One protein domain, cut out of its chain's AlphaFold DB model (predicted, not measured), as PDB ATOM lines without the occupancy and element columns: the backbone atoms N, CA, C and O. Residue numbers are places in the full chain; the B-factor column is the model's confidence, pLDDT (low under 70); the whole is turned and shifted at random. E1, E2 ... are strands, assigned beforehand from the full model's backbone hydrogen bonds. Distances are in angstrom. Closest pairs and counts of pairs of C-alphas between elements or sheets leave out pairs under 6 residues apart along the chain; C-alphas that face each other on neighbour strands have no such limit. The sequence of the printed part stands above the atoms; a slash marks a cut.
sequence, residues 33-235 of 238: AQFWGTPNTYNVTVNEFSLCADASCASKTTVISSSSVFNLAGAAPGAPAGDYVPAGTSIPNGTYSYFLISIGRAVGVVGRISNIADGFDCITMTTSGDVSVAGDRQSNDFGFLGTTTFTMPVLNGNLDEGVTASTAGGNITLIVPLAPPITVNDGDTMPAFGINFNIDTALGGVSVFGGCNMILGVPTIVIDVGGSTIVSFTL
ATOM      1  N   ALA A  33      -3.284   6.731   4.567       75.00
ATOM      2  CA  ALA A  33      -3.081   6.544   5.990       75.00
ATOM      3  C   ALA A  33      -2.695   7.897   6.598       75.00
ATOM      4  O   ALA A  33      -1.741   8.542   6.156       75.00
ATOM      5  N   GLN A  34      -3.494   8.341   7.567       84.06
ATOM      6  CA  GLN A  34      -3.231   9.545   8.339       84.06
ATOM      7  C   GLN A  34      -2.605   9.132   9.662       84.06
ATOM      8  O   GLN A  34      -3.102   8.221  10.327       84.06
ATOM      9  N   PHE A  35      -1.542   9.818  10.051       89.12
ATOM     10  CA  PHE A  35      -0.879   9.616  11.330       89.12
ATOM     11  C   PHE A  35      -0.914  10.927  12.083       89.12
ATOM     12  O   PHE A  35      -0.800  11.989  11.477       89.12
ATOM     13  N   TRP A  36      -1.070  10.838  13.396       90.62
ATOM     14  CA  TRP A  36      -1.239  11.981  14.276       90.62
ATOM     15  C   TRP A  36      -0.209  11.929  15.394       90.62
ATOM     16  O   TRP A  36       0.217  10.848  15.804       90.62
ATOM     17  N   GLY A  37       0.174  13.095  15.894       90.38
ATOM     18  CA  GLY A  37       1.079  13.215  17.020       90.38
ATOM     19  C   GLY A  37       1.172  14.635  17.559       90.38
ATOM     20  O   GLY A  37       0.555  15.577  17.050       90.38
ATOM     21  N   THR A  38       1.980  14.762  18.606       91.38
ATOM     22  CA  THR A  38       2.210  16.019  19.308       91.38
ATOM     23  C   THR A  38       3.308  16.826  18.609       91.38
ATOM     24  O   THR A  38       4.399  16.303  18.368       91.38
ATOM     25  N   PRO A  39       3.079  18.110  18.295       91.31
ATOM     26  CA  PRO A  39       4.125  18.974  17.763       91.31
ATOM     27  C   PRO A  39       5.194  19.305  18.822       91.31
ATOM     28  O   PRO A  39       4.915  19.382  20.015       91.31
ATOM     29  N   ASN A  40       6.428  19.567  18.379       91.19
ATOM     30  CA  ASN A  40       7.531  20.048  19.223       91.19
ATOM     31  C   ASN A  40       7.356  21.508  19.666       91.19
ATOM     32  O   ASN A  40       7.931  21.930  20.667       91.19
ATOM     33  N   THR A  41       6.634  22.312  18.891       90.69
ATOM     34  CA  THR A  41       6.294  23.706  19.201       90.69
ATOM     35  C   THR A  41       4.906  23.991  18.660       90.69
ATOM     36  O   THR A  41       4.611  23.634  17.520       90.69
ATOM     37  N   TYR A  42       4.071  24.648  19.458       89.00
ATOM     38  CA  TYR A  42       2.732  25.063  19.057       89.00
ATOM     39  C   TYR A  42       2.483  26.480  19.558       89.00
ATOM     40  O   TYR A  42       2.126  26.692  20.711       89.00
ATOM     41  N   ASN A  43       2.743  27.453  18.695       90.88
ATOM     42  CA  ASN A  43       2.687  28.870  19.005       90.88
ATOM     43  C   ASN A  43       1.308  29.435  18.676       90.88
ATOM     44  O   ASN A  43       0.931  29.505  17.503       90.88
ATOM     45  N   VAL A  44       0.596  29.890  19.705       88.75
ATOM     46  CA  VAL A  44      -0.678  30.609  19.573       88.75
ATOM     47  C   VAL A  44      -0.487  32.047  20.021       88.75
ATOM     48  O   VAL A  44       0.126  32.308  21.056       88.75
ATOM     49  N   THR A  45      -1.029  32.988  19.253       90.31
ATOM     50  CA  THR A  45      -1.096  34.391  19.664       90.31
ATOM     51  C   THR A  45      -2.414  34.649  20.378       90.31
ATOM     52  O   THR A  45      -3.475  34.462  19.787       90.31
ATOM     53  N   VAL A  46      -2.357  35.113  21.623       88.31
ATOM     54  CA  VAL A  46      -3.524  35.679  22.315       88.31
ATOM     55  C   VAL A  46      -3.419  37.194  22.217       88.31
ATOM     56  O   VAL A  46      -2.395  37.760  22.586       88.31
ATOM     57  N   ASN A  47      -4.445  37.838  21.671       90.62
ATOM     58  CA  ASN A  47      -4.475  39.279  21.414       90.62
ATOM     59  C   ASN A  47      -5.191  40.050  22.521       90.62
ATOM     60  O   ASN A  47      -4.813  41.174  22.843       90.62
ATOM     61  N   GLU A  48      -6.257  39.470  23.065       91.81
ATOM     62  CA  GLU A  48      -7.099  40.140  24.045       91.81
ATOM     63  C   GLU A  48      -7.725  39.131  25.001       91.81
ATOM     64  O   GLU A  48      -8.196  38.076  24.573       91.81
ATOM     65  N   PHE A  49      -7.774  39.500  26.275       90.06
ATOM     66  CA  PHE A  49      -8.583  38.854  27.293       90.06
ATOM     67  C   PHE A  49      -9.362  39.928  28.064       90.06
ATOM     68  O   PHE A  49      -8.780  40.872  28.611       90.06
ATOM     69  N   SER A  50     -10.685  39.796  28.084       92.69
ATOM     70  CA  SER A  50     -11.595  40.745  28.722       92.69
ATOM     71  C   SER A  50     -12.696  40.035  29.493       92.69
ATOM     72  O   SER A  50     -13.116  38.945  29.125       92.69
ATOM     73  N   LEU A  51     -13.219  40.684  30.526       92.94
ATOM     74  CA  LEU A  51     -14.410  40.236  31.242       92.94
ATOM     75  C   LEU A  51     -15.648  41.007  30.782       92.94
ATOM     76  O   LEU A  51     -15.557  42.193  30.456       92.94
ATOM     77  N   CYS A  52     -16.805  40.353  30.805       95.94
ATOM     78  CA  CYS A  52     -18.076  40.933  30.388       95.94
ATOM     79  C   CYS A  52     -19.200  40.592  31.371       95.94
ATOM     80  O   CYS A  52     -19.252  39.504  31.956       95.94
ATOM     81  N   ALA A  53     -20.144  41.518  31.521       95.50
ATOM     82  CA  ALA A  53     -21.357  41.284  32.299       95.50
ATOM     83  C   ALA A  53     -22.399  40.453  31.523       95.50
ATOM     84  O   ALA A  53     -23.184  39.732  32.134       95.50
ATOM     85  N   ASP A  54     -22.385  40.525  30.185       95.31
ATOM     86  CA  ASP A  54     -23.375  39.911  29.295       95.31
ATOM     87  C   ASP A  54     -22.742  39.145  28.117       95.31
ATOM     88  O   ASP A  54     -21.563  39.315  27.801       95.31
ATOM     89  N   ALA A  55     -23.557  38.311  27.459       94.44
ATOM     90  CA  ALA A  55     -23.143  37.418  26.373       94.44
ATOM     91  C   ALA A  55     -22.760  38.138  25.070       94.44
ATOM     92  O   ALA A  55     -22.165  37.528  24.187       94.44
ATOM     93  N   SER A  56     -23.122  39.415  24.912       93.88
ATOM     94  CA  SER A  56     -22.726  40.204  23.742       93.88
ATOM     95  C   SER A  56     -21.336  40.813  23.904       93.88
ATOM     96  O   SER A  56     -20.735  41.226  22.913       93.88
ATOM     97  N   CYS A  57     -20.832  40.893  25.143       95.50
ATOM     98  CA  CYS A  57     -19.575  41.553  25.481       95.50
ATOM     99  C   CYS A  57     -19.461  42.986  24.927       95.50
ATOM    100  O   CYS A  57     -18.359  43.468  24.655       95.50
ATOM    101  N   ALA A  58     -20.591  43.688  24.770       93.56
ATOM    102  CA  ALA A  58     -20.612  45.051  24.244       93.56
ATOM    103  C   ALA A  58     -19.893  46.035  25.181       93.56
ATOM    104  O   ALA A  58     -19.190  46.934  24.722       93.56
ATOM    105  N   SER A  59     -20.041  45.839  26.495       92.62
ATOM    106  CA  SER A  59     -19.245  46.515  27.525       92.62
ATOM    107  C   SER A  59     -18.277  45.514  28.139       92.62
ATOM    108  O   SER A  59     -18.697  44.576  28.820       92.62
ATOM    109  N   LYS A  60     -16.983  45.706  27.878       93.69
ATOM    110  CA  LYS A  60     -15.925  44.800  28.322       93.69
ATOM    111  C   LYS A  60     -14.904  45.518  29.196       93.69
ATOM    112  O   LYS A  60     -14.517  46.651  28.915       93.69
ATOM    113  N   THR A  61     -14.449  44.819  30.225       91.69
ATOM    114  CA  THR A  61     -13.310  45.211  31.049       91.69
ATOM    115  C   THR A  61     -12.097  44.455  30.536       91.69
ATOM    116  O   THR A  61     -11.944  43.263  30.808       91.69
ATOM    117  N   THR A  62     -11.254  45.126  29.754       90.31
ATOM    118  CA  THR A  62     -10.030  44.516  29.235       90.31
ATOM    119  C   THR A  62      -9.034  44.317  30.361       90.31
ATOM    120  O   THR A  62      -8.592  45.273  30.994       90.31
ATOM    121  N   VAL A  63      -8.691  43.057  30.603       85.50
ATOM    122  CA  VAL A  63      -7.699  42.672  31.604       85.50
ATOM    123  C   VAL A  63      -6.322  42.697  30.954       85.50
ATOM    124  O   VAL A  63      -5.377  43.228  31.532       85.50
ATOM    125  N   ILE A  64      -6.216  42.167  29.727       81.00
ATOM    126  CA  ILE A  64      -4.977  42.131  28.943       81.00
ATOM    127  C   ILE A  64      -5.261  42.395  27.472       81.00
ATOM    128  O   ILE A  64      -6.177  41.824  26.885       81.00
ATOM    129  N   SER A  65      -4.415  43.225  26.865       77.19
ATOM    130  CA  SER A  65      -4.445  43.555  25.436       77.19
ATOM    131  C   SER A  65      -3.085  43.382  24.748       77.19
ATOM    132  O   SER A  65      -2.797  44.054  23.757       77.19
ATOM    133  N   SER A  66      -2.193  42.560  25.305       70.00
ATOM    134  CA  SER A  66      -0.876  42.307  24.717       70.00
ATOM    135  C   SER A  66      -0.937  41.107  23.780       70.00
ATOM    136  O   SER A  66      -1.315  40.020  24.214       70.00
ATOM    137  N   SER A  67      -0.495  41.283  22.534       76.62
ATOM    138  CA  SER A  67      -0.237  40.172  21.619       76.62
ATOM    139  C   SER A  67       0.964  39.368  22.118       76.62
ATOM    140  O   SER A  67       2.116  39.721  21.850       76.62
ATOM    141  N   SER A  68       0.702  38.299  22.856       78.12
ATOM    142  CA  SER A  68       1.741  37.400  23.352       78.12
ATOM    143  C   SER A  68       1.663  36.072  22.613       78.12
ATOM    144  O   SER A  68       0.575  35.546  22.369       78.12
ATOM    145  N   VAL A  69       2.825  35.551  22.222       81.44
ATOM    146  CA  VAL A  69       2.951  34.227  21.610       81.44
ATOM    147  C   VAL A  69       3.258  33.229  22.714       81.44
ATOM    148  O   VAL A  69       4.259  33.372  23.415       81.44
ATOM    149  N   PHE A  70       2.411  32.216  22.844       80.56
ATOM    150  CA  PHE A  70       2.561  31.154  23.831       80.56
ATOM    151  C   PHE A  70       2.909  29.860  23.117       80.56
ATOM    152  O   PHE A  70       2.173  29.442  22.224       80.56
ATOM    153  N   ASN A  71       4.021  29.241  23.515       82.56
ATOM    154  CA  ASN A  71       4.346  27.893  23.080       82.56
ATOM    155  C   ASN A  71       3.652  26.893  24.003       82.56
ATOM    156  O   ASN A  71       3.977  26.804  25.184       82.56
ATOM    157  N   LEU A  72       2.725  26.133  23.442       81.12
ATOM    158  CA  LEU A  72       1.926  25.154  24.170       81.12
ATOM    159  C   LEU A  72       2.565  23.757  24.153       81.12
ATOM    160  O   LEU A  72       2.127  22.860  24.867       81.12
ATOM    161  N   ALA A  73       3.620  23.559  23.356       73.25
ATOM    162  CA  ALA A  73       4.330  22.291  23.313       73.25
ATOM    163  C   ALA A  73       5.160  22.084  24.581       73.25
ATOM    164  O   ALA A  73       6.086  22.843  24.867       73.25
ATOM    165  N   GLY A  74       4.826  21.033  25.333       63.56
ATOM    166  CA  GLY A  74       5.485  20.673  26.589       63.56
ATOM    167  C   GLY A  74       4.704  21.055  27.847       63.56
ATOM    168  O   GLY A  74       5.073  20.599  28.929       63.56
ATOM    169  N   ALA A  75       3.610  21.815  27.726       65.06
ATOM    170  CA  ALA A  75       2.622  21.872  28.796       65.06
ATOM    171  C   ALA A  75       1.962  20.490  28.896       65.06
ATOM    172  O   ALA A  75       1.528  19.931  27.887       65.06
ATOM    173  N   ALA A  76       1.934  19.896  30.091       60.88
ATOM    174  CA  ALA A  76       1.177  18.664  30.284       60.88
ATOM    175  C   ALA A  76      -0.301  18.916  29.914       60.88
ATOM    176  O   ALA A  76      -0.790  20.027  30.140       60.88
ATOM    177  N   PRO A  77      -1.037  17.923  29.388       53.69
ATOM    178  CA  PRO A  77      -2.479  18.053  29.216       53.69
ATOM    179  C   PRO A  77      -3.125  18.484  30.542       53.69
ATOM    180  O   PRO A  77      -2.909  17.851  31.575       53.69
ATOM    181  N   GLY A  78      -3.860  19.596  30.538       50.84
ATOM    182  CA  GLY A  78      -4.427  20.207  31.749       50.84
ATOM    183  C   GLY A  78      -3.504  21.167  32.526       50.84
ATOM    184  O   GLY A  78      -3.980  21.844  33.426       50.84
ATOM    185  N   ALA A  79      -2.217  21.302  32.184       60.84
ATOM    186  CA  ALA A  79      -1.338  22.321  32.764       60.84
ATOM    187  C   ALA A  79      -1.381  23.637  31.960       60.84
ATOM    188  O   ALA A  79      -1.252  23.601  30.734       60.84
ATOM    189  N   PRO A  80      -1.524  24.806  32.608       61.50
ATOM    190  CA  PRO A  80      -1.544  26.086  31.910       61.50
ATOM    191  C   PRO A  80      -0.208  26.329  31.197       61.50
ATOM    192  O   PRO A  80       0.862  26.170  31.783       61.50
ATOM    193  N   ALA A  81      -0.258  26.765  29.937       59.81
ATOM    194  CA  ALA A  81       0.932  27.097  29.145       59.81
ATOM    195  C   ALA A  81       1.563  28.461  29.510       59.81
ATOM    196  O   ALA A  81       2.365  29.022  28.763       59.81
ATOM    197  N   GLY A  82       1.177  28.996  30.667       64.19
ATOM    198  CA  GLY A  82       1.571  30.285  31.213       64.19
ATOM    199  C   GLY A  82       0.427  30.905  32.014       64.19
ATOM    200  O   GLY A  82      -0.743  30.594  31.787       64.19
ATOM    201  N   ASP A  83       0.770  31.804  32.935       63.75
ATOM    202  CA  ASP A  83      -0.212  32.685  33.561       63.75
ATOM    203  C   ASP A  83      -0.566  33.776  32.550       63.75
ATOM    204  O   ASP A  83       0.198  34.720  32.338       63.75
ATOM    205  N   TYR A  84      -1.709  33.618  31.878       66.69
ATOM    206  CA  TYR A  84      -2.151  34.592  30.884       66.69
ATOM    207  C   TYR A  84      -2.456  35.922  31.547       66.69
ATOM    208  O   TYR A  84      -2.052  36.945  31.015       66.69
ATOM    209  N   VAL A  85      -3.100  35.885  32.717       67.38
ATOM    210  CA  VAL A  85      -3.318  37.041  33.586       67.38
ATOM    211  C   VAL A  85      -2.417  36.924  34.813       67.38
ATOM    212  O   VAL A  85      -2.629  36.010  35.612       67.38
ATOM    213  N   PRO A  86      -1.442  37.835  35.008       66.25
ATOM    214  CA  PRO A  86      -0.647  37.852  36.224       66.25
ATOM    215  C   PRO A  86      -1.541  37.994  37.455       66.25
ATOM    216  O   PRO A  86      -2.438  38.848  37.497       66.25
ATOM    217  N   ALA A  87      -1.266  37.185  38.477       62.06
ATOM    218  CA  ALA A  87      -1.911  37.322  39.774       62.06
ATOM    219  C   ALA A  87      -1.731  38.758  40.306       62.06
ATOM    220  O   ALA A  87      -0.635  39.319  40.262       62.06
ATOM    221  N   GLY A  88      -2.819  39.357  40.800       65.75
ATOM    222  CA  GLY A  88      -2.815  40.726  41.334       65.75
ATOM    223  C   GLY A  88      -3.126  41.838  40.324       65.75
ATOM    224  O   GLY A  88      -3.059  43.009  40.689       65.75
ATOM    225  N   THR A  89      -3.502  41.508  39.084       76.00
ATOM    226  CA  THR A  89      -4.076  42.495  38.152       76.00
ATOM    227  C   THR A  89      -5.353  43.090  38.758       76.00
ATOM    228  O   THR A  89      -6.299  42.353  39.036       76.00
ATOM    229  N   SER A  90      -5.387  44.408  38.999       74.44
ATOM    230  CA  SER A  90      -6.555  45.060  39.603       74.44
ATOM    231  C   SER A  90      -7.661  45.230  38.570       74.44
ATOM    232  O   SER A  90      -7.458  45.883  37.543       74.44
ATOM    233  N   ILE A  91      -8.836  44.690  38.863       81.69
ATOM    234  CA  ILE A  91     -10.012  44.761  37.999       81.69
ATOM    235  C   ILE A  91     -11.082  45.589  38.714       81.69
ATOM    236  O   ILE A  91     -11.253  45.422  39.921       81.69
ATOM    237  N   PRO A  92     -11.799  46.477  38.002       86.00
ATOM    238  CA  PRO A  92     -12.948  47.181  38.551       86.00
ATOM    239  C   PRO A  92     -13.952  46.236  39.209       86.00
ATOM    240  O   PRO A  92     -14.269  45.177  38.651       86.00
ATOM    241  N   ASN A  93     -14.496  46.667  40.348       89.06
ATOM    242  CA  ASN A  93     -15.592  45.974  41.007       89.06
ATOM    243  C   ASN A  93     -16.747  45.713  40.029       89.06
ATOM    244  O   ASN A  93     -17.189  46.607  39.301       89.06
ATOM    245  N   GLY A  94     -17.224  44.475  40.021       91.25
ATOM    246  CA  GLY A  94     -18.368  44.074  39.225       91.25
ATOM    247  C   GLY A  94     -18.617  42.574  39.267       91.25
ATOM    248  O   GLY A  94     -17.783  41.786  39.716       91.25
ATOM    249  N   THR A  95     -19.784  42.184  38.763       94.00
ATOM    250  CA  THR A  95     -20.117  40.784  38.494       94.00
ATOM    251  C   THR A  95     -19.964  40.516  37.006       94.00
ATOM    252  O   THR A  95     -20.616  41.149  36.173       94.00
ATOM    253  N   TYR A  96     -19.113  39.553  36.683       94.19
ATOM    254  CA  TYR A  96     -18.793  39.144  35.328       94.19
ATOM    255  C   TYR A  96     -19.341  37.739  35.093       94.19
ATOM    256  O   TYR A  96     -19.012  36.802  35.820       94.19
ATOM    257  N   SER A  97     -20.196  37.604  34.082       95.50
ATOM    258  CA  SER A  97     -20.839  36.329  33.729       95.50
ATOM    259  C   SER A  97     -20.242  35.704  32.476       95.50
ATOM    260  O   SER A  97     -20.581  34.575  32.143       95.50
ATOM    261  N   TYR A  98     -19.374  36.430  31.773       95.25
ATOM    262  CA  TYR A  98     -18.699  35.962  30.573       95.25
ATOM    263  C   TYR A  98     -17.271  36.492  30.548       95.25
ATOM    264  O   TYR A  98     -16.967  37.534  31.138       95.25
ATOM    265  N   PHE A  99     -16.405  35.817  29.810       92.69
ATOM    266  CA  PHE A  99     -15.154  36.407  29.360       92.69
ATOM    267  C   PHE A  99     -15.033  36.293  27.848       92.69
ATOM    268  O   PHE A  99     -15.585  35.391  27.217       92.69
ATOM    269  N   LEU A 100     -14.299  37.239  27.282       94.38
ATOM    270  CA  LEU A 100     -13.953  37.309  25.881       94.38
ATOM    271  C   LEU A 100     -12.466  37.036  25.741       94.38
ATOM    272  O   LEU A 100     -11.644  37.699  26.373       94.38
ATOM    273  N   ILE A 101     -12.125  36.109  24.857       92.06
ATOM    274  CA  ILE A 101     -10.756  35.898  24.411       92.06
ATOM    275  C   ILE A 101     -10.661  36.076  22.900       92.06
ATOM    276  O   ILE A 101     -11.464  35.537  22.143       92.06
ATOM    277  N   SER A 102      -9.661  36.831  22.460       93.44
ATOM    278  CA  SER A 102      -9.301  36.973  21.053       93.44
ATOM    279  C   SER A 102      -7.970  36.282  20.803       93.44
ATOM    280  O   SER A 102      -6.952  36.683  21.369       93.44
ATOM    281  N   ILE A 103      -7.963  35.262  19.948       91.56
ATOM    282  CA  ILE A 103      -6.758  34.542  19.522       91.56
ATOM    283  C   ILE A 103      -6.495  34.766  18.032       91.56
ATOM    284  O   ILE A 103      -7.424  34.879  17.233       91.56
ATOM    285  N   GLY A 104      -5.227  34.829  17.639       91.88
ATOM    286  CA  GLY A 104      -4.830  34.870  16.235       91.88
ATOM    287  C   GLY A 104      -5.123  33.536  15.548       91.88
ATOM    288  O   GLY A 104      -4.884  32.476  16.120       91.88
ATOM    289  N   ARG A 105      -5.625  33.572  14.309       90.94
ATOM    290  CA  ARG A 105      -5.884  32.354  13.515       90.94
ATOM    291  C   ARG A 105      -4.622  31.677  13.012       90.94
ATOM    292  O   ARG A 105      -4.648  30.480  12.745       90.94
ATOM    293  N   ALA A 106      -3.561  32.452  12.827       90.81
ATOM    294  CA  ALA A 106      -2.268  31.944  12.420       90.81
ATOM    295  C   ALA A 106      -1.582  31.295  13.628       90.81
ATOM    296  O   ALA A 106      -1.259  31.981  14.597       90.81
ATOM    297  N   VAL A 107      -1.360  29.983  13.566       89.50
ATOM    298  CA  VAL A 107      -0.609  29.227  14.574       89.50
ATOM    299  C   VAL A 107       0.705  28.747  13.983       89.50
ATOM    300  O   VAL A 107       0.745  28.198  12.881       89.50
ATOM    301  N   GLY A 108       1.797  28.980  14.700       91.06
ATOM    302  CA  GLY A 108       3.123  28.533  14.286       91.06
ATOM    303  C   GLY A 108       3.408  27.154  14.854       91.06
ATOM    304  O   GLY A 108       3.458  26.999  16.069       91.06
ATOM    305  N   VAL A 109       3.629  26.158  14.007       90.44
ATOM    306  CA  VAL A 109       3.852  24.781  14.455       90.44
ATOM    307  C   VAL A 109       5.215  24.289  13.994       90.44
ATOM    308  O   VAL A 109       5.594  24.472  12.836       90.44
ATOM    309  N   VAL A 110       5.940  23.655  14.914       91.94
ATOM    310  CA  VAL A 110       7.143  22.875  14.618       91.94
ATOM    311  C   VAL A 110       6.874  21.439  15.033       91.94
ATOM    312  O   VAL A 110       6.484  21.206  16.174       91.94
ATOM    313  N   GLY A 111       7.089  20.466  14.158       91.31
ATOM    314  CA  GLY A 111       6.934  19.071  14.533       91.31
ATOM    315  C   GLY A 111       7.356  18.074  13.468       91.31
ATOM    316  O   GLY A 111       7.625  18.427  12.318       91.31
ATOM    317  N   ARG A 112       7.403  16.811  13.891       90.94
ATOM    318  CA  ARG A 112       7.712  15.647  13.069       90.94
ATOM    319  C   ARG A 112       6.708  14.541  13.359       90.94
ATOM    320  O   ARG A 112       6.459  14.236  14.520       90.94
ATOM    321  N   ILE A 113       6.204  13.909  12.309       89.50
ATOM    322  CA  ILE A 113       5.464  12.656  12.383       89.50
ATOM    323  C   ILE A 113       6.273  11.612  11.622       89.50
ATOM    324  O   ILE A 113       6.490  11.745  10.419       89.50
ATOM    325  N   SER A 114       6.763  10.604  12.337       88.38
ATOM    326  CA  SER A 114       7.645   9.589  11.765       88.38
ATOM    327  C   SER A 114       6.892   8.369  11.249       88.38
ATOM    328  O   SER A 114       5.852   8.002  11.795       88.38
ATOM    329  N   ASN A 115       7.469   7.693  10.253       81.50
ATOM    330  CA  ASN A 115       7.000   6.405   9.718       81.50
ATOM    331  C   ASN A 115       5.588   6.422   9.087       81.50
ATOM    332  O   ASN A 115       4.826   5.471   9.269       81.50
ATOM    333  N   ILE A 116       5.227   7.470   8.338       74.00
ATOM    334  CA  ILE A 116       3.874   7.604   7.754       74.00
ATOM    335  C   ILE A 116       3.647   6.641   6.571       74.00
ATOM    336  O   ILE A 116       2.556   6.113   6.391       74.00
ATOM    337  N   ALA A 117       4.660   6.355   5.762       66.88
ATOM    338  CA  ALA A 117       4.661   5.248   4.800       66.88
ATOM    339  C   ALA A 117       6.072   5.110   4.233       66.88
ATOM    340  O   ALA A 117       6.793   6.103   4.168       66.88
ATOM    341  N   ASP A 118       6.470   3.901   3.836       70.94
ATOM    342  CA  ASP A 118       7.738   3.636   3.137       70.94
ATOM    343  C   ASP A 118       9.012   4.144   3.853       70.94
ATOM    344  O   ASP A 118      10.060   4.301   3.235       70.94
ATOM    345  N   GLY A 119       8.935   4.359   5.173       73.31
ATOM    346  CA  GLY A 119      10.053   4.827   5.997       73.31
ATOM    347  C   GLY A 119      10.275   6.342   5.999       73.31
ATOM    348  O   GLY A 119      11.291   6.773   6.528       73.31
ATOM    349  N   PHE A 120       9.351   7.137   5.448       77.88
ATOM    350  CA  PHE A 120       9.476   8.595   5.426       77.88
ATOM    351  C   PHE A 120       8.954   9.265   6.703       77.88
ATOM    352  O   PHE A 120       7.893   8.905   7.235       77.88
ATOM    353  N   ASP A 121       9.671  10.309   7.122       84.75
ATOM    354  CA  ASP A 121       9.223  11.268   8.124       84.75
ATOM    355  C   ASP A 121       8.562  12.483   7.466       84.75
ATOM    356  O   ASP A 121       9.034  13.025   6.465       84.75
ATOM    357  N   CYS A 122       7.497  12.975   8.088       85.69
ATOM    358  CA  CYS A 122       6.845  14.216   7.708       85.69
ATOM    359  C   CYS A 122       7.221  15.292   8.713       85.69
ATOM    360  O   CYS A 122       6.986  15.137   9.912       85.69
ATOM    361  N   ILE A 123       7.826  16.375   8.240       87.06
ATOM    362  CA  ILE A 123       8.306  17.459   9.098       87.06
ATOM    363  C   ILE A 123       7.705  18.793   8.677       87.06
ATOM    364  O   ILE A 123       7.498  19.062   7.493       87.06
ATOM    365  N   THR A 124       7.474  19.664   9.652       87.50
ATOM    366  CA  THR A 124       7.242  21.081   9.378       87.50
ATOM    367  C   THR A 124       8.555  21.738   8.945       87.50
ATOM    368  O   THR A 124       9.631  21.441   9.473       87.50
ATOM    369  N   MET A 125       8.475  22.661   7.990       83.00
ATOM    370  CA  MET A 125       9.630  23.397   7.474       83.00
ATOM    371  C   MET A 125       9.372  24.898   7.533       83.00
ATOM    372  O   MET A 125       8.232  25.351   7.389       83.00
ATOM    373  N   THR A 126      10.443  25.679   7.694       77.62
ATOM    374  CA  THR A 126      10.384  27.142   7.619       77.62
ATOM    375  C   THR A 126      10.081  27.532   6.182       77.62
ATOM    376  O   THR A 126      10.972  27.590   5.337       77.62
ATOM    377  N   THR A 127       8.812  27.773   5.881       61.53
ATOM    378  CA  THR A 127       8.383  28.271   4.577       61.53
ATOM    379  C   THR A 127       7.329  29.350   4.789       61.53
ATOM    380  O   THR A 127       6.429  29.188   5.608       61.53
ATOM    381  N   SER A 128       7.442  30.473   4.074       40.91
ATOM    382  CA  SER A 128       6.388  31.488   4.052       40.91
ATOM    383  C   SER A 128       5.234  30.987   3.175       40.91
ATOM    384  O   SER A 128       5.434  30.466   2.072       40.91
ATOM    385  N   GLY A 129       4.013  31.061   3.684       48.34
ATOM    386  CA  GLY A 129       2.802  30.661   2.970       48.34
ATOM    387  C   GLY A 129       1.786  30.064   3.927       48.34
ATOM    388  O   GLY A 129       2.087  29.084   4.601       48.34
ATOM    389  N   ASP A 130       0.606  30.677   3.985       43.03
ATOM    390  CA  ASP A 130      -0.503  30.229   4.819       43.03
ATOM    391  C   ASP A 130      -0.960  28.834   4.376       43.03
ATOM    392  O   ASP A 130      -1.433  28.651   3.252       43.03
ATOM    393  N   VAL A 131      -0.818  27.841   5.255       50.09
ATOM    394  CA  VAL A 131      -1.375  26.504   5.039       50.09
ATOM    395  C   VAL A 131      -2.776  26.486   5.644       50.09
ATOM    396  O   VAL A 131      -2.951  26.529   6.865       50.09
ATOM    397  N   SER A 132      -3.800  26.470   4.791       43.72
ATOM    398  CA  SER A 132      -5.177  26.204   5.210       43.72
ATOM    399  C   SER A 132      -5.320  24.748   5.656       43.72
ATOM    400  O   SER A 132      -4.653  23.865   5.112       43.72
ATOM    401  N   VAL A 133      -6.215  24.492   6.615       42.66
ATOM    402  CA  VAL A 133      -6.665  23.143   7.003       42.66
ATOM    403  C   VAL A 133      -6.992  22.362   5.714       42.66
ATOM    404  O   VAL A 133      -7.950  22.710   5.031       42.66
ATOM    405  N   ALA A 134      -6.152  21.381   5.350       37.88
ATOM    406  CA  ALA A 134      -6.155  20.603   4.092       37.88
ATOM    407  C   ALA A 134      -5.443  21.188   2.836       37.88
ATOM    408  O   ALA A 134      -5.967  21.067   1.729       37.88
ATOM    409  N   GLY A 135      -4.233  21.760   2.958       38.25
ATOM    410  CA  GLY A 135      -3.455  22.269   1.809       38.25
ATOM    411  C   GLY A 135      -1.981  21.832   1.730       38.25
ATOM    412  O   GLY A 135      -1.115  22.501   2.276       38.25
ATOM    413  N   ASP A 136      -1.736  20.731   1.016       42.47
ATOM    414  CA  ASP A 136      -0.533  20.298   0.267       42.47
ATOM    415  C   ASP A 136       0.811  21.031   0.530       42.47
ATOM    416  O   ASP A 136       1.109  22.049  -0.100       42.47
ATOM    417  N   ARG A 137       1.678  20.469   1.390       51.50
ATOM    418  CA  ARG A 137       3.134  20.717   1.340       51.50
ATOM    419  C   ARG A 137       3.924  19.477   1.741       51.50
ATOM    420  O   ARG A 137       3.832  19.006   2.872       51.50
ATOM    421  N   GLN A 138       4.741  19.044   0.784       49.12
ATOM    422  CA  GLN A 138       5.666  17.924   0.867       49.12
ATOM    423  C   GLN A 138       6.943  18.321   1.612       49.12
ATOM    424  O   GLN A 138       7.597  19.298   1.243       49.12
ATOM    425  N   SER A 139       7.340  17.536   2.611       49.75
ATOM    426  CA  SER A 139       8.738  17.468   3.034       49.75
ATOM    427  C   SER A 139       9.213  16.028   2.924       49.75
ATOM    428  O   SER A 139       8.610  15.130   3.505       49.75
ATOM    429  N   ASN A 140      10.277  15.827   2.152       47.31
ATOM    430  CA  ASN A 140      10.942  14.544   1.991       47.31
ATOM    431  C   ASN A 140      12.229  14.593   2.821       47.31
ATOM    432  O   ASN A 140      13.111  15.365   2.455       47.31
ATOM    433  N   ASP A 141      12.289  13.818   3.910       52.81
ATOM    434  CA  ASP A 141      13.423  13.238   4.679       52.81
ATOM    435  C   ASP A 141      14.751  14.005   4.939       52.81
ATOM    436  O   ASP A 141      15.537  13.598   5.790       52.81
ATOM    437  N   PHE A 142      15.032  15.134   4.287       55.50
ATOM    438  CA  PHE A 142      16.332  15.823   4.296       55.50
ATOM    439  C   PHE A 142      16.255  17.295   4.735       55.50
ATOM    440  O   PHE A 142      17.184  18.070   4.505       55.50
ATOM    441  N   GLY A 143      15.154  17.710   5.369       65.69
ATOM    442  CA  GLY A 143      14.954  19.084   5.834       65.69
ATOM    443  C   GLY A 143      15.282  19.303   7.314       65.69
ATOM    444  O   GLY A 143      15.144  18.411   8.150       65.69
ATOM    445  N   PHE A 144      15.669  20.533   7.657       79.25
ATOM    446  CA  PHE A 144      15.679  20.987   9.047       79.25
ATOM    447  C   PHE A 144      14.245  21.263   9.512       79.25
ATOM    448  O   PHE A 144      13.449  21.833   8.761       79.25
ATOM    449  N   LEU A 145      13.943  20.893  10.760       87.31
ATOM    450  CA  LEU A 145      12.709  21.303  11.428       87.31
ATOM    451  C   LEU A 145      12.594  22.826  11.387       87.31
ATOM    452  O   LEU A 145      13.539  23.544  11.723       87.31
ATOM    453  N   GLY A 146      11.427  23.306  10.987       86.88
ATOM    454  CA  GLY A 146      11.141  24.727  10.941       86.88
ATOM    455  C   GLY A 146       9.681  25.027  11.217       86.88
ATOM    456  O   GLY A 146       8.839  24.128  11.223       86.88
ATOM    457  N   THR A 147       9.390  26.300  11.466       88.88
ATOM    458  CA  THR A 147       8.036  26.749  11.796       88.88
ATOM    459  C   THR A 147       7.199  26.848  10.532       88.88
ATOM    460  O   THR A 147       7.522  27.612   9.623       88.88
ATOM    461  N   THR A 148       6.099  26.106  10.496       87.25
ATOM    462  CA  THR A 148       5.049  26.248   9.486       87.25
ATOM    463  C   THR A 148       3.863  26.981  10.106       87.25
ATOM    464  O   THR A 148       3.431  26.640  11.206       87.25
ATOM    465  N   THR A 149       3.342  27.994   9.413       89.19
ATOM    466  CA  THR A 149       2.149  28.724   9.855       89.19
ATOM    467  C   THR A 149       0.900  28.055   9.299       89.19
ATOM    468  O   THR A 149       0.680  28.033   8.086       89.19
ATOM    469  N   PHE A 150       0.062  27.541  10.191       85.56
ATOM    470  CA  PHE A 150      -1.256  27.024   9.852       85.56
ATOM    471  C   PHE A 150      -2.317  28.073  10.149       85.56
ATOM    472  O   PHE A 150      -2.221  28.809  11.130       85.56
ATOM    473  N   THR A 151      -3.350  28.133   9.314       87.19
ATOM    474  CA  THR A 151      -4.496  29.013   9.549       87.19
ATOM    475  C   THR A 151      -5.677  28.202  10.063       87.19
ATOM    476  O   THR A 151      -6.228  27.373   9.336       87.19
ATOM    477  N   MET A 152      -6.099  28.476  11.299       85.50
ATOM    478  CA  MET A 152      -7.310  27.900  11.891       85.50
ATOM    479  C   MET A 152      -8.552  28.231  11.044       85.50
ATOM    480  O   MET A 152      -8.620  29.318  10.449       85.50
ATOM    481  N   PRO A 153      -9.548  27.329  10.963       84.75
ATOM    482  CA  PRO A 153     -10.740  27.559  10.156       84.75
ATOM    483  C   PRO A 153     -11.541  28.760  10.677       84.75
ATOM    484  O   PRO A 153     -11.341  29.242  11.792       84.75
ATOM    485  N   VAL A 154     -12.431  29.279   9.833       88.56
ATOM    486  CA  VAL A 154     -13.399  30.295  10.254       88.56
ATOM    487  C   VAL A 154     -14.403  29.635  11.194       88.56
ATOM    488  O   VAL A 154     -15.004  28.625  10.839       88.56
ATOM    489  N   LEU A 155     -14.589  30.228  12.367       88.81
ATOM    490  CA  LEU A 155     -15.557  29.804  13.373       88.81
ATOM    491  C   LEU A 155     -16.547  30.938  13.607       88.81
ATOM    492  O   LEU A 155     -16.137  32.044  13.964       88.81
ATOM    493  N   ASN A 156     -17.829  30.663  13.371       92.12
ATOM    494  CA  ASN A 156     -18.929  31.594  13.596       92.12
ATOM    495  C   ASN A 156     -20.130  30.830  14.158       92.12
ATOM    496  O   ASN A 156     -20.550  29.840  13.565       92.12
ATOM    497  N   GLY A 157     -20.709  31.333  15.244       91.94
ATOM    498  CA  GLY A 157     -21.905  30.770  15.865       91.94
ATOM    499  C   GLY A 157     -21.632  30.162  17.235       91.94
ATOM    500  O   GLY A 157     -20.610  30.437  17.863       91.94
ATOM    501  N   ASN A 158     -22.584  29.363  17.709       91.12
ATOM    502  CA  ASN A 158     -22.476  28.694  18.997       91.12
ATOM    503  C   ASN A 158     -21.648  27.420  18.835       91.12
ATOM    504  O   ASN A 158     -21.955  26.584  17.986       91.12
ATOM    505  N   LEU A 159     -20.615  27.302  19.656       87.62
ATOM    506  CA  LEU A 159     -19.918  26.057  19.929       87.62
ATOM    507  C   LEU A 159     -20.628  25.341  21.095       87.62
ATOM    508  O   LEU A 159     -21.755  25.686  21.473       87.62
ATOM    509  N   ASP A 160     -19.961  24.350  21.675       85.56
ATOM    510  CA  ASP A 160     -20.453  23.628  22.843       85.56
ATOM    511  C   ASP A 160     -20.472  24.493  24.114       85.56
ATOM    512  O   ASP A 160     -19.836  25.545  24.203       85.56
ATOM    513  N   GLU A 161     -21.256  24.051  25.103       85.62
ATOM    514  CA  GLU A 161     -21.304  24.625  26.460       85.62
ATOM    515  C   GLU A 161     -21.649  26.131  26.516       85.62
ATOM    516  O   GLU A 161     -21.352  26.827  27.483       85.62
ATOM    517  N   GLY A 162     -22.327  26.646  25.483       89.06
ATOM    518  CA  GLY A 162     -22.746  28.048  25.407       89.06
ATOM    519  C   GLY A 162     -21.635  29.012  24.986       89.06
ATOM    520  O   GLY A 162     -21.839  30.226  25.041       89.06
ATOM    521  N   VAL A 163     -20.484  28.499  24.545       92.06
ATOM    522  CA  VAL A 163     -19.422  29.315  23.954       92.06
ATOM    523  C   VAL A 163     -19.884  29.839  22.603       92.06
ATOM    524  O   VAL A 163     -20.342  29.078  21.756       92.06
ATOM    525  N   THR A 164     -19.724  31.134  22.357       94.50
ATOM    526  CA  THR A 164     -19.959  31.712  21.028       94.50
ATOM    527  C   THR A 164     -18.633  32.093  20.393       94.50
ATOM    528  O   THR A 164     -17.808  32.743  21.033       94.50
ATOM    529  N   ALA A 165     -18.431  31.705  19.140       94.06
ATOM    530  CA  ALA A 165     -17.259  32.051  18.359       94.06
ATOM    531  C   ALA A 165     -17.626  33.012  17.228       94.06
ATOM    532  O   ALA A 165     -18.690  32.911  16.612       94.06
ATOM    533  N   SER A 166     -16.719  33.929  16.919       95.19
ATOM    534  CA  SER A 166     -16.777  34.745  15.711       95.19
ATOM    535  C   SER A 166     -15.381  34.951  15.149       95.19
ATOM    536  O   SER A 166     -14.400  35.040  15.884       95.19
ATOM    537  N   THR A 167     -15.281  35.022  13.829       94.19
ATOM    538  CA  THR A 167     -14.009  35.237  13.145       94.19
ATOM    539  C   THR A 167     -14.028  36.555  12.393       94.19
ATOM    540  O   THR A 167     -14.831  36.746  11.482       94.19
ATOM    541  N   ALA A 168     -13.097  37.447  12.723       94.31
ATOM    542  CA  ALA A 168     -12.942  38.734  12.056       94.31
ATOM    543  C   ALA A 168     -11.475  39.183  12.072       94.31
ATOM    544  O   ALA A 168     -10.756  38.963  13.044       94.31
ATOM    545  N   GLY A 169     -11.012  39.806  10.983       91.94
ATOM    546  CA  GLY A 169      -9.683  40.434  10.931       91.94
ATOM    547  C   GLY A 169      -8.499  39.494  11.199       91.94
ATOM    548  O   GLY A 169      -7.488  39.939  11.725       91.94
ATOM    549  N   GLY A 170      -8.621  38.199  10.884       91.19
ATOM    550  CA  GLY A 170      -7.570  37.210  11.160       91.19
ATOM    551  C   GLY A 170      -7.553  36.673  12.595       91.19
ATOM    552  O   GLY A 170      -6.691  35.858  12.916       91.19
ATOM    553  N   ASN A 171      -8.525  37.056  13.424       93.62
ATOM    554  CA  ASN A 171      -8.670  36.594  14.800       93.62
ATOM    555  C   ASN A 171      -9.943  35.763  14.973       93.62
ATOM    556  O   ASN A 171     -10.933  35.973  14.266       93.62
ATOM    557  N   ILE A 172      -9.906  34.832  15.921       92.69
ATOM    558  CA  ILE A 172     -11.078  34.152  16.471       92.69
ATOM    559  C   ILE A 172     -11.364  34.798  17.821       92.69
ATOM    560  O   ILE A 172     -10.506  34.820  18.703       92.69
ATOM    561  N   THR A 173     -12.568  35.324  17.976       94.81
ATOM    562  CA  THR A 173     -13.087  35.825  19.243       94.81
ATOM    563  C   THR A 173     -14.046  34.799  19.817       94.81
ATOM    564  O   THR A 173     -15.002  34.405  19.150       94.81
ATOM    565  N   LEU A 174     -13.788  34.380  21.049       94.00
ATOM    566  CA  LEU A 174     -14.617  33.456  21.807       94.00
ATOM    567  C   LEU A 174     -15.214  34.210  22.989       94.00
ATOM    568  O   LEU A 174     -14.481  34.875  23.722       94.00
ATOM    569  N   ILE A 175     -16.522  34.091  23.176       95.75
ATOM    570  CA  ILE A 175     -17.226  34.547  24.375       95.75
ATOM    571  C   ILE A 175     -17.677  33.301  25.117       95.75
ATOM    572  O   ILE A 175     -18.409  32.480  24.563       95.75
ATOM    573  N   VAL A 176     -17.216  33.155  26.351       93.81
ATOM    574  CA  VAL A 176     -17.399  31.950  27.157       93.81
ATOM    575  C   VAL A 176     -18.199  32.305  28.407       93.81
ATOM    576  O   VAL A 176     -17.824  33.260  29.098       93.81
ATOM    577  N   PRO A 177     -19.283  31.576  28.720       94.19
ATOM    578  CA  PRO A 177     -20.031  31.782  29.952       94.19
ATOM    579  C   PRO A 177     -19.230  31.327  31.177       94.19
ATOM    580  O   PRO A 177     -18.569  30.292  31.174       94.19
ATOM    581  N   LEU A 178     -19.334  32.096  32.256       90.69
ATOM    582  CA  LEU A 178     -18.833  31.754  33.580       90.69
ATOM    583  C   LEU A 178     -19.988  31.186  34.405       90.69
ATOM    584  O   LEU A 178     -20.969  31.878  34.686       90.69
ATOM    585  N   ALA A 179     -19.866  29.922  34.802       89.25
ATOM    586  CA  ALA A 179     -20.847  29.239  35.633       89.25
ATOM    587  C   ALA A 179     -20.150  28.629  36.867       89.25
ATOM    588  O   ALA A 179     -19.542  27.566  36.748       89.25
ATOM    589  N   PRO A 180     -20.238  29.262  38.055       90.25
ATOM    590  CA  PRO A 180     -20.984  30.490  38.368       90.25
ATOM    591  C   PRO A 180     -20.294  31.787  37.881       90.25
ATOM    592  O   PRO A 180     -19.084  31.780  37.643       90.25
ATOM    593  N   PRO A 181     -21.032  32.917  37.783       92.31
ATOM    594  CA  PRO A 181     -20.440  34.237  37.569       92.31
ATOM    595  C   PRO A 181     -19.419  34.595  38.653       92.31
ATOM    596  O   PRO A 181     -19.557  34.195  39.811       92.31
ATOM    597  N   ILE A 182     -18.429  35.405  38.288       88.50
ATOM    598  CA  ILE A 182     -17.380  35.870  39.199       88.50
ATOM    599  C   ILE A 182     -17.724  37.285  39.652       88.50
ATOM    600  O   ILE A 182     -17.889  38.182  38.826       88.50
ATOM    601  N   THR A 183     -17.792  37.502  40.962       90.44
ATOM    602  CA  THR A 183     -17.879  38.844  41.545       90.44
ATOM    603  C   THR A 183     -16.500  39.250  42.037       90.44
ATOM    604  O   THR A 183     -15.916  38.556  42.866       90.44
ATOM    605  N   VAL A 184     -15.991  40.360  41.518       88.75
ATOM    606  CA  VAL A 184     -14.731  40.968  41.952       88.75
ATOM    607  C   VAL A 184     -15.083  42.151  42.842       88.75
ATOM    608  O   VAL A 184     -15.795  43.045  42.385       88.75
ATOM    609  N   ASN A 185     -14.606  42.175  44.087       88.19
ATOM    610  CA  ASN A 185     -14.678  43.371  44.925       88.19
ATOM    611  C   ASN A 185     -13.379  44.174  44.808       88.19
ATOM    612  O   ASN A 185     -12.334  43.650  44.417       88.19
ATOM    613  N   ASP A 186     -13.431  45.456  45.171       79.88
ATOM    614  CA  ASP A 186     -12.239  46.304  45.173       79.88
ATOM    615  C   ASP A 186     -11.152  45.712  46.086       79.88
ATOM    616  O   ASP A 186     -11.347  45.551  47.290       79.88
ATOM    617  N   GLY A 187      -9.990  45.413  45.497       71.06
ATOM    618  CA  GLY A 187      -8.840  44.838  46.199       71.06
ATOM    619  C   GLY A 187      -8.760  43.309  46.170       71.06
ATOM    620  O   GLY A 187      -7.746  42.770  46.618       71.06
ATOM    621  N   ASP A 188      -9.753  42.613  45.611       79.00
ATOM    622  CA  ASP A 188      -9.669  41.166  45.411       79.00
ATOM    623  C   ASP A 188      -8.637  40.834  44.325       79.00
ATOM    624  O   ASP A 188      -8.602  41.426  43.242       79.00
ATOM    625  N   THR A 189      -7.786  39.845  44.599       75.31
ATOM    626  CA  THR A 189      -6.909  39.280  43.576       75.31
ATOM    627  C   THR A 189      -7.731  38.408  42.643       75.31
ATOM    628  O   THR A 189      -8.372  37.455  43.091       75.31
ATOM    629  N   MET A 190      -7.678  38.699  41.345       75.38
ATOM    630  CA  MET A 190      -8.310  37.854  40.338       75.38
ATOM    631  C   MET A 190      -7.763  36.414  40.425       75.38
ATOM    632  O   MET A 190      -6.547  36.246  40.592       75.38
ATOM    633  N   PRO A 191      -8.614  35.374  40.305       76.75
ATOM    634  CA  PRO A 191      -8.123  34.008  40.165       76.75
ATOM    635  C   PRO A 191      -7.258  33.887  38.906       76.75
ATOM    636  O   PRO A 191      -7.468  34.603  37.930       76.75
ATOM    637  N   ALA A 192      -6.292  32.969  38.914       79.81
ATOM    638  CA  ALA A 192      -5.506  32.683  37.720       79.81
ATOM    639  C   ALA A 192      -6.413  32.129  36.607       79.81
ATOM    640  O   ALA A 192      -7.253  31.261  36.867       79.81
ATOM    641  N   PHE A 193      -6.220  32.628  35.385       77.88
ATOM    642  CA  PHE A 193      -6.884  32.143  34.176       77.88
ATOM    643  C   PHE A 193      -5.876  31.378  33.325       77.88
ATOM    644  O   PHE A 193      -4.867  31.936  32.886       77.88
ATOM    645  N   GLY A 194      -6.164  30.100  33.101       79.31
ATOM    646  CA  GLY A 194      -5.404  29.224  32.224       79.31
ATOM    647  C   GLY A 194      -6.190  28.954  30.951       79.31
ATOM    648  O   GLY A 194      -7.355  28.578  31.011       79.31
ATOM    649  N   ILE A 195      -5.555  29.123  29.794       79.56
ATOM    650  CA  ILE A 195      -6.070  28.585  28.534       79.56
ATOM    651  C   ILE A 195      -5.118  27.479  28.122       79.56
ATOM    652  O   ILE A 195      -3.925  27.710  27.927       79.56
ATOM    653  N   ASN A 196      -5.645  26.272  28.014       82.31
ATOM    654  CA  ASN A 196      -4.886  25.106  27.626       82.31
ATOM    655  C   ASN A 196      -5.383  24.585  26.284       82.31
ATOM    656  O   ASN A 196      -6.581  24.562  26.013       82.31
ATOM    657  N   PHE A 197      -4.454  24.158  25.442       82.94
ATOM    658  CA  PHE A 197      -4.769  23.495  24.193       82.94
ATOM    659  C   PHE A 197      -4.230  22.077  24.300       82.94
ATOM    660  O   PHE A 197      -3.021  21.866  24.376       82.94
ATOM    661  N   ASN A 198      -5.124  21.095  24.271       86.50
ATOM    662  CA  ASN A 198      -4.720  19.720  24.060       86.50
ATOM    663  C   ASN A 198      -4.242  19.577  22.610       86.50
ATOM    664  O   ASN A 198      -5.031  19.669  21.663       86.50
ATOM    665  N   ILE A 199      -2.934  19.373  22.471       88.00
ATOM    666  CA  ILE A 199      -2.222  19.277  21.198       88.00
ATOM    667  C   ILE A 199      -1.700  17.865  20.906       88.00
ATOM    668  O   ILE A 199      -0.925  17.696  19.966       88.00
ATOM    669  N   ASP A 200      -2.125  16.850  21.665       88.62
ATOM    670  CA  ASP A 200      -1.619  15.472  21.540       88.62
ATOM    671  C   ASP A 200      -1.805  14.890  20.132       88.62
ATOM    672  O   ASP A 200      -1.043  14.038  19.679       88.62
ATOM    673  N   THR A 201      -2.814  15.384  19.418       88.38
ATOM    674  CA  THR A 201      -3.126  15.023  18.030       88.38
ATOM    675  C   THR A 201      -3.234  16.255  17.131       88.38
ATOM    676  O   THR A 201      -3.862  16.214  16.076       88.38
ATOM    677  N   ALA A 202      -2.622  17.378  17.522       88.12
ATOM    678  CA  ALA A 202      -2.716  18.622  16.756       88.12
ATOM    679  C   ALA A 202      -1.861  18.624  15.485       88.12
ATOM    680  O   ALA A 202      -2.056  19.492  14.636       88.12
ATOM    681  N   LEU A 203      -0.930  17.682  15.321       90.12
ATOM    682  CA  LEU A 203      -0.136  17.558  14.107       90.12
ATOM    683  C   LEU A 203      -0.420  16.223  13.430       90.12
ATOM    684  O   LEU A 203      -0.204  15.164  14.012       90.12
ATOM    685  N   GLY A 204      -0.899  16.285  12.196       88.81
ATOM    686  CA  GLY A 204      -1.120  15.121  11.359       88.81
ATOM    687  C   GLY A 204      -0.197  15.107  10.151       88.81
ATOM    688  O   GLY A 204       0.293  16.147   9.707       88.81
ATOM    689  N   GLY A 205       0.004  13.922   9.589       87.62
ATOM    690  CA  GLY A 205       0.662  13.746   8.308       87.62
ATOM    691  C   GLY A 205      -0.032  12.682   7.462       87.62
ATOM    692  O   GLY A 205      -0.555  11.694   7.981       87.62
ATOM    693  N   VAL A 206      -0.056  12.910   6.152       85.75
ATOM    694  CA  VAL A 206      -0.699  12.037   5.165       85.75
ATOM    695  C   VAL A 206       0.317  11.672   4.096       85.75
ATOM    696  O   VAL A 206       0.858  12.559   3.432       85.75
ATOM    697  N   SER A 207       0.559  10.374   3.907       83.25
ATOM    698  CA  SER A 207       1.424   9.907   2.821       83.25
ATOM    699  C   SER A 207       0.788  10.227   1.470       83.25
ATOM    700  O   SER A 207      -0.397   9.968   1.243       83.25
ATOM    701  N   VAL A 208       1.590  10.783   0.568       81.44
ATOM    702  CA  VAL A 208       1.243  10.995  -0.837       81.44
ATOM    703  C   VAL A 208       2.334  10.391  -1.715       81.44
ATOM    704  O   VAL A 208       3.448  10.131  -1.262       81.44
ATOM    705  N   PHE A 209       2.037  10.140  -2.989       79.19
ATOM    706  CA  PHE A 209       3.032   9.569  -3.895       79.19
ATOM    707  C   PHE A 209       4.250  10.501  -4.010       79.19
ATOM    708  O   PHE A 209       4.145  11.598  -4.557       79.19
ATOM    709  N   GLY A 210       5.397  10.056  -3.487       76.69
ATOM    710  CA  GLY A 210       6.650  10.813  -3.506       76.69
ATOM    711  C   GLY A 210       6.832  11.830  -2.374       76.69
ATOM    712  O   GLY A 210       7.742  12.650  -2.481       76.69
ATOM    713  N   GLY A 211       6.013  11.788  -1.315       78.56
ATOM    714  CA  GLY A 211       6.217  12.638  -0.142       78.56
ATOM    715  C   GLY A 211       5.133  12.526   0.924       78.56
ATOM    716  O   GLY A 211       4.443  11.513   1.053       78.56
ATOM    717  N   CYS A 212       4.976  13.591   1.705       80.94
ATOM    718  CA  CYS A 212       4.004  13.635   2.787       80.94
ATOM    719  C   CYS A 212       3.457  15.034   3.033       80.94
ATOM    720  O   CYS A 212       4.221  15.992   3.075       80.94
ATOM    721  N   ASN A 213       2.151  15.131   3.267       83.31
ATOM    722  CA  ASN A 213       1.477  16.379   3.591       83.31
ATOM    723  C   ASN A 213       1.237  16.516   5.084       83.31
ATOM    724  O   ASN A 213       0.608  15.647   5.684       83.31
ATOM    725  N   MET A 214       1.670  17.638   5.657       85.25
ATOM    726  CA  MET A 214       1.354  17.999   7.037       85.25
ATOM    727  C   MET A 214      -0.038  18.629   7.118       85.25
ATOM    728  O   MET A 214      -0.383  19.509   6.327       85.25
ATOM    729  N   ILE A 215      -0.825  18.215   8.102       86.25
ATOM    730  CA  ILE A 215      -2.143  18.774   8.401       86.25
ATOM    731  C   ILE A 215      -2.209  19.188   9.869       86.25
ATOM    732  O   ILE A 215      -1.577  18.578  10.728       86.25
ATOM    733  N   LEU A 216      -2.981  20.234  10.155       86.19
ATOM    734  CA  LEU A 216      -3.282  20.624  11.525       86.19
ATOM    735  C   LEU A 216      -4.519  19.860  11.995       86.19
ATOM    736  O   LEU A 216      -5.554  19.880  11.324       86.19
ATOM    737  N   GLY A 217      -4.403  19.196  13.137       85.44
ATOM    738  CA  GLY A 217      -5.531  18.609  13.845       85.44
ATOM    739  C   GLY A 217      -6.399  19.691  14.466       85.44
ATOM    740  O   GLY A 217      -6.001  20.850  14.569       85.44
ATOM    741  N   VAL A 218      -7.599  19.309  14.883       81.69
ATOM    742  CA  VAL A 218      -8.500  20.203  15.610       81.69
ATOM    743  C   VAL A 218      -8.093  20.198  17.087       81.69
ATOM    744  O   VAL A 218      -8.286  19.188  17.764       81.69
ATOM    745  N   PRO A 219      -7.468  21.265  17.618       82.25
ATOM    746  CA  PRO A 219      -7.086  21.278  19.022       82.25
ATOM    747  C   PRO A 219      -8.341  21.348  19.894       82.25
ATOM    748  O   PRO A 219      -9.324  22.016  19.554       82.25
ATOM    749  N   THR A 220      -8.289  20.687  21.046       85.88
ATOM    750  CA  THR A 220      -9.290  20.893  22.097       85.88
ATOM    751  C   THR A 220      -8.796  21.984  23.022       85.88
ATOM    752  O   THR A 220      -7.691  21.888  23.550       85.88
ATOM    753  N   ILE A 221      -9.593  23.028  23.197       85.00
ATOM    754  CA  ILE A 221      -9.326  24.098  24.146       85.00
ATOM    755  C   ILE A 221     -10.001  23.737  25.463       85.00
ATOM    756  O   ILE A 221     -11.159  23.325  25.496       85.00
ATOM    757  N   VAL A 222      -9.256  23.896  26.545       86.38
ATOM    758  CA  VAL A 222      -9.712  23.773  27.924       86.38
ATOM    759  C   VAL A 222      -9.428  25.103  28.597       86.38
ATOM    760  O   VAL A 222      -8.331  25.645  28.450       86.38
ATOM    761  N   ILE A 223     -10.412  25.659  29.294       83.00
ATOM    762  CA  ILE A 223     -10.228  26.919  30.013       83.00
ATOM    763  C   ILE A 223     -10.438  26.677  31.495       83.00
ATOM    764  O   ILE A 223     -11.493  26.196  31.916       83.00
ATOM    765  N   ASP A 224      -9.427  27.061  32.265       84.50
ATOM    766  CA  ASP A 224      -9.355  26.866  33.700       84.50
ATOM    767  C   ASP A 224      -9.394  28.211  34.424       84.50
ATOM    768  O   ASP A 224      -8.701  29.164  34.058       84.50
ATOM    769  N   VAL A 225     -10.177  28.278  35.497       82.06
ATOM    770  CA  VAL A 225     -10.261  29.443  36.382       82.06
ATOM    771  C   VAL A 225     -10.015  28.985  37.809       82.06
ATOM    772  O   VAL A 225     -10.717  28.116  38.324       82.06
ATOM    773  N   GLY A 226      -8.983  29.534  38.453       80.56
ATOM    774  CA  GLY A 226      -8.620  29.152  39.821       80.56
ATOM    775  C   GLY A 226      -8.285  27.661  39.975       80.56
ATOM    776  O   GLY A 226      -8.519  27.089  41.036       80.56
ATOM    777  N   GLY A 227      -7.782  27.022  38.912       80.62
ATOM    778  CA  GLY A 227      -7.449  25.593  38.888       80.62
ATOM    779  C   GLY A 227      -8.628  24.650  38.626       80.62
ATOM    780  O   GLY A 227      -8.464  23.441  38.766       80.62
ATOM    781  N   SER A 228      -9.804  25.173  38.263       83.12
ATOM    782  CA  SER A 228     -10.964  24.370  37.852       83.12
ATOM    783  C   SER A 228     -11.286  24.597  36.382       83.12
ATOM    784  O   SER A 228     -11.420  25.746  35.963       83.12
ATOM    785  N   THR A 229     -11.472  23.519  35.624       87.69
ATOM    786  CA  THR A 229     -11.960  23.590  34.245       87.69
ATOM    787  C   THR A 229     -13.398  24.084  34.219       87.69
ATOM    788  O   THR A 229     -14.278  23.473  34.823       87.69
ATOM    789  N   ILE A 230     -13.624  25.195  33.521       86.94
ATOM    790  CA  ILE A 230     -14.950  25.796  33.349       86.94
ATOM    791  C   ILE A 230     -15.581  25.355  32.034       86.94
ATOM    792  O   ILE A 230     -16.791  25.158  31.979       86.94
ATOM    793  N   VAL A 231     -14.771  25.212  30.983       86.94
ATOM    794  CA  VAL A 231     -15.260  24.838  29.656       86.94
ATOM    795  C   VAL A 231     -14.224  24.020  28.898       86.94
ATOM    796  O   VAL A 231     -13.016  24.263  29.019       86.94
ATOM    797  N   SER A 232     -14.697  23.082  28.081       88.44
ATOM    798  CA  SER A 232     -13.869  22.403  27.087       88.44
ATOM    799  C   SER A 232     -14.594  22.296  25.751       88.44
ATOM    800  O   SER A 232     -15.733  21.852  25.685       88.44
ATOM    801  N   PHE A 233     -13.930  22.698  24.670       84.69
ATOM    802  CA  PHE A 233     -14.499  22.636  23.325       84.69
ATOM    803  C   PHE A 233     -13.411  22.389  22.282       84.69
ATOM    804  O   PHE A 233     -12.252  22.770  22.452       84.69
ATOM    805  N   THR A 234     -13.776  21.763  21.169       84.44
ATOM    806  CA  THR A 234     -12.847  21.472  20.073       84.44
ATOM    807  C   THR A 234     -12.994  22.504  18.959       84.44
ATOM    808  O   THR A 234     -14.100  22.820  18.526       84.44
ATOM    809  N   LEU A 235     -11.872  23.026  18.459       77.31
ATOM    810  CA  LEU A 235     -11.855  23.921  17.300       77.31
ATOM    811  C   LEU A 235     -12.021  23.104  16.007       77.31
ATOM    812  O   LEU A 235     -11.061  22.897  15.269       77.31
TER     813      LEU A 235
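What this domain is: This is residues 33 to 235 of the 238 residues of an uncharacterized protein of hydrothermal vent metagenome (UniProt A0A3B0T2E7). Picture a rod with a small sandwich, two sheets face to face, at one end: the sheet E1, E13, E14 packs on the hairpin E7 and E8. Along the rest of the rod runs a strongly twisted sheet of eight strands, branched at E2, with a three-strand sheet, E12, E15, E16, alongside it where E16 meets E11. The printed part has 203 residues with sixteen named strands, E1 to E16 in chain order, and no named helix: the class is all strand. The neighbour pairs are antiparallel. The whole is compact, with a radius of gyration of the C-alphas of 18.5 A, and spans 62 by 29 by 27 A.

Where its parts are: Find C-alpha 34 at (-3.231, 9.545, 8.339), where E1, residues 34 to 37, begins. E2, 41 to 52, runs 31.9 A from C-alpha 41 at (6.294, 23.706, 19.201) and bends by 53 degrees at residue 47. Next come E3, 60 to 64, and E4, 68 to 71. E5, 94 to 104, covers 28.2 A and runs on into E6, 106 to 110, which runs on into E7, 112 to 117. E8, 120 to 123, E9, 148 to 151, and E10, 164 to 168, follow. E11, 171 to 184, also 28.2 A, bends by 95 degrees at residue 180. Then read E12, 193 to 198; E13, 203 to 208; E14, 211 to 216; E15, 220 to 225; and E16, 228 to 234, ending at C-alpha 234 (-12.847, 21.472, 20.073).

How they stand to each other: Start at E2: E3 and E4 lie on one side of it, E5 and E6 on the other side. Look for N 51 and O 61, 2.9 A, in the hairpin E2 and E3; N 44 and O 70, 3.0 A, for E4; N 50 and O 100, 2.9 A, for E5; and N 43 and O 108, 2.8 A, for E6. E11 is E5's other neighbour, with N 101 and O 174 at 2.9 A, and E10 pairs with E11, N 166 and O 173 at 2.9 A. E9 pairs with E6, N 107 and O 150 at 2.8 A. The closest C-alphas of E11 and E16, Leu 178 and Ile 230, are 7.1 A apart. E15 is the inner strand between E12, N 196 and O 222 at 2.8 A, and E16, N 223 and O 231 at 3.0 A. In the sandwich, E13 is the inner strand between E1, N 35 and O 205 at 3.0 A, and E14, N 206 and O 213 at 2.9 A; E7 and E8 pair at N 113 and O 122, 2.8 A. Its closest C-alphas of E8 and E14, Cys 122 and Cys 212, are 5.7 A apart.

The domain as a whole: The two C-alphas farthest apart, those of Asp 186 and Phe 209, are 63.2 A apart. The printed part has no cut. The links E4 to E5, E8 to E9 and E9 to E10 are long. The mean pLDDT of the printed part is 81.7; look for values under 70 at residues 74 to 88, 117 and 127 to 143.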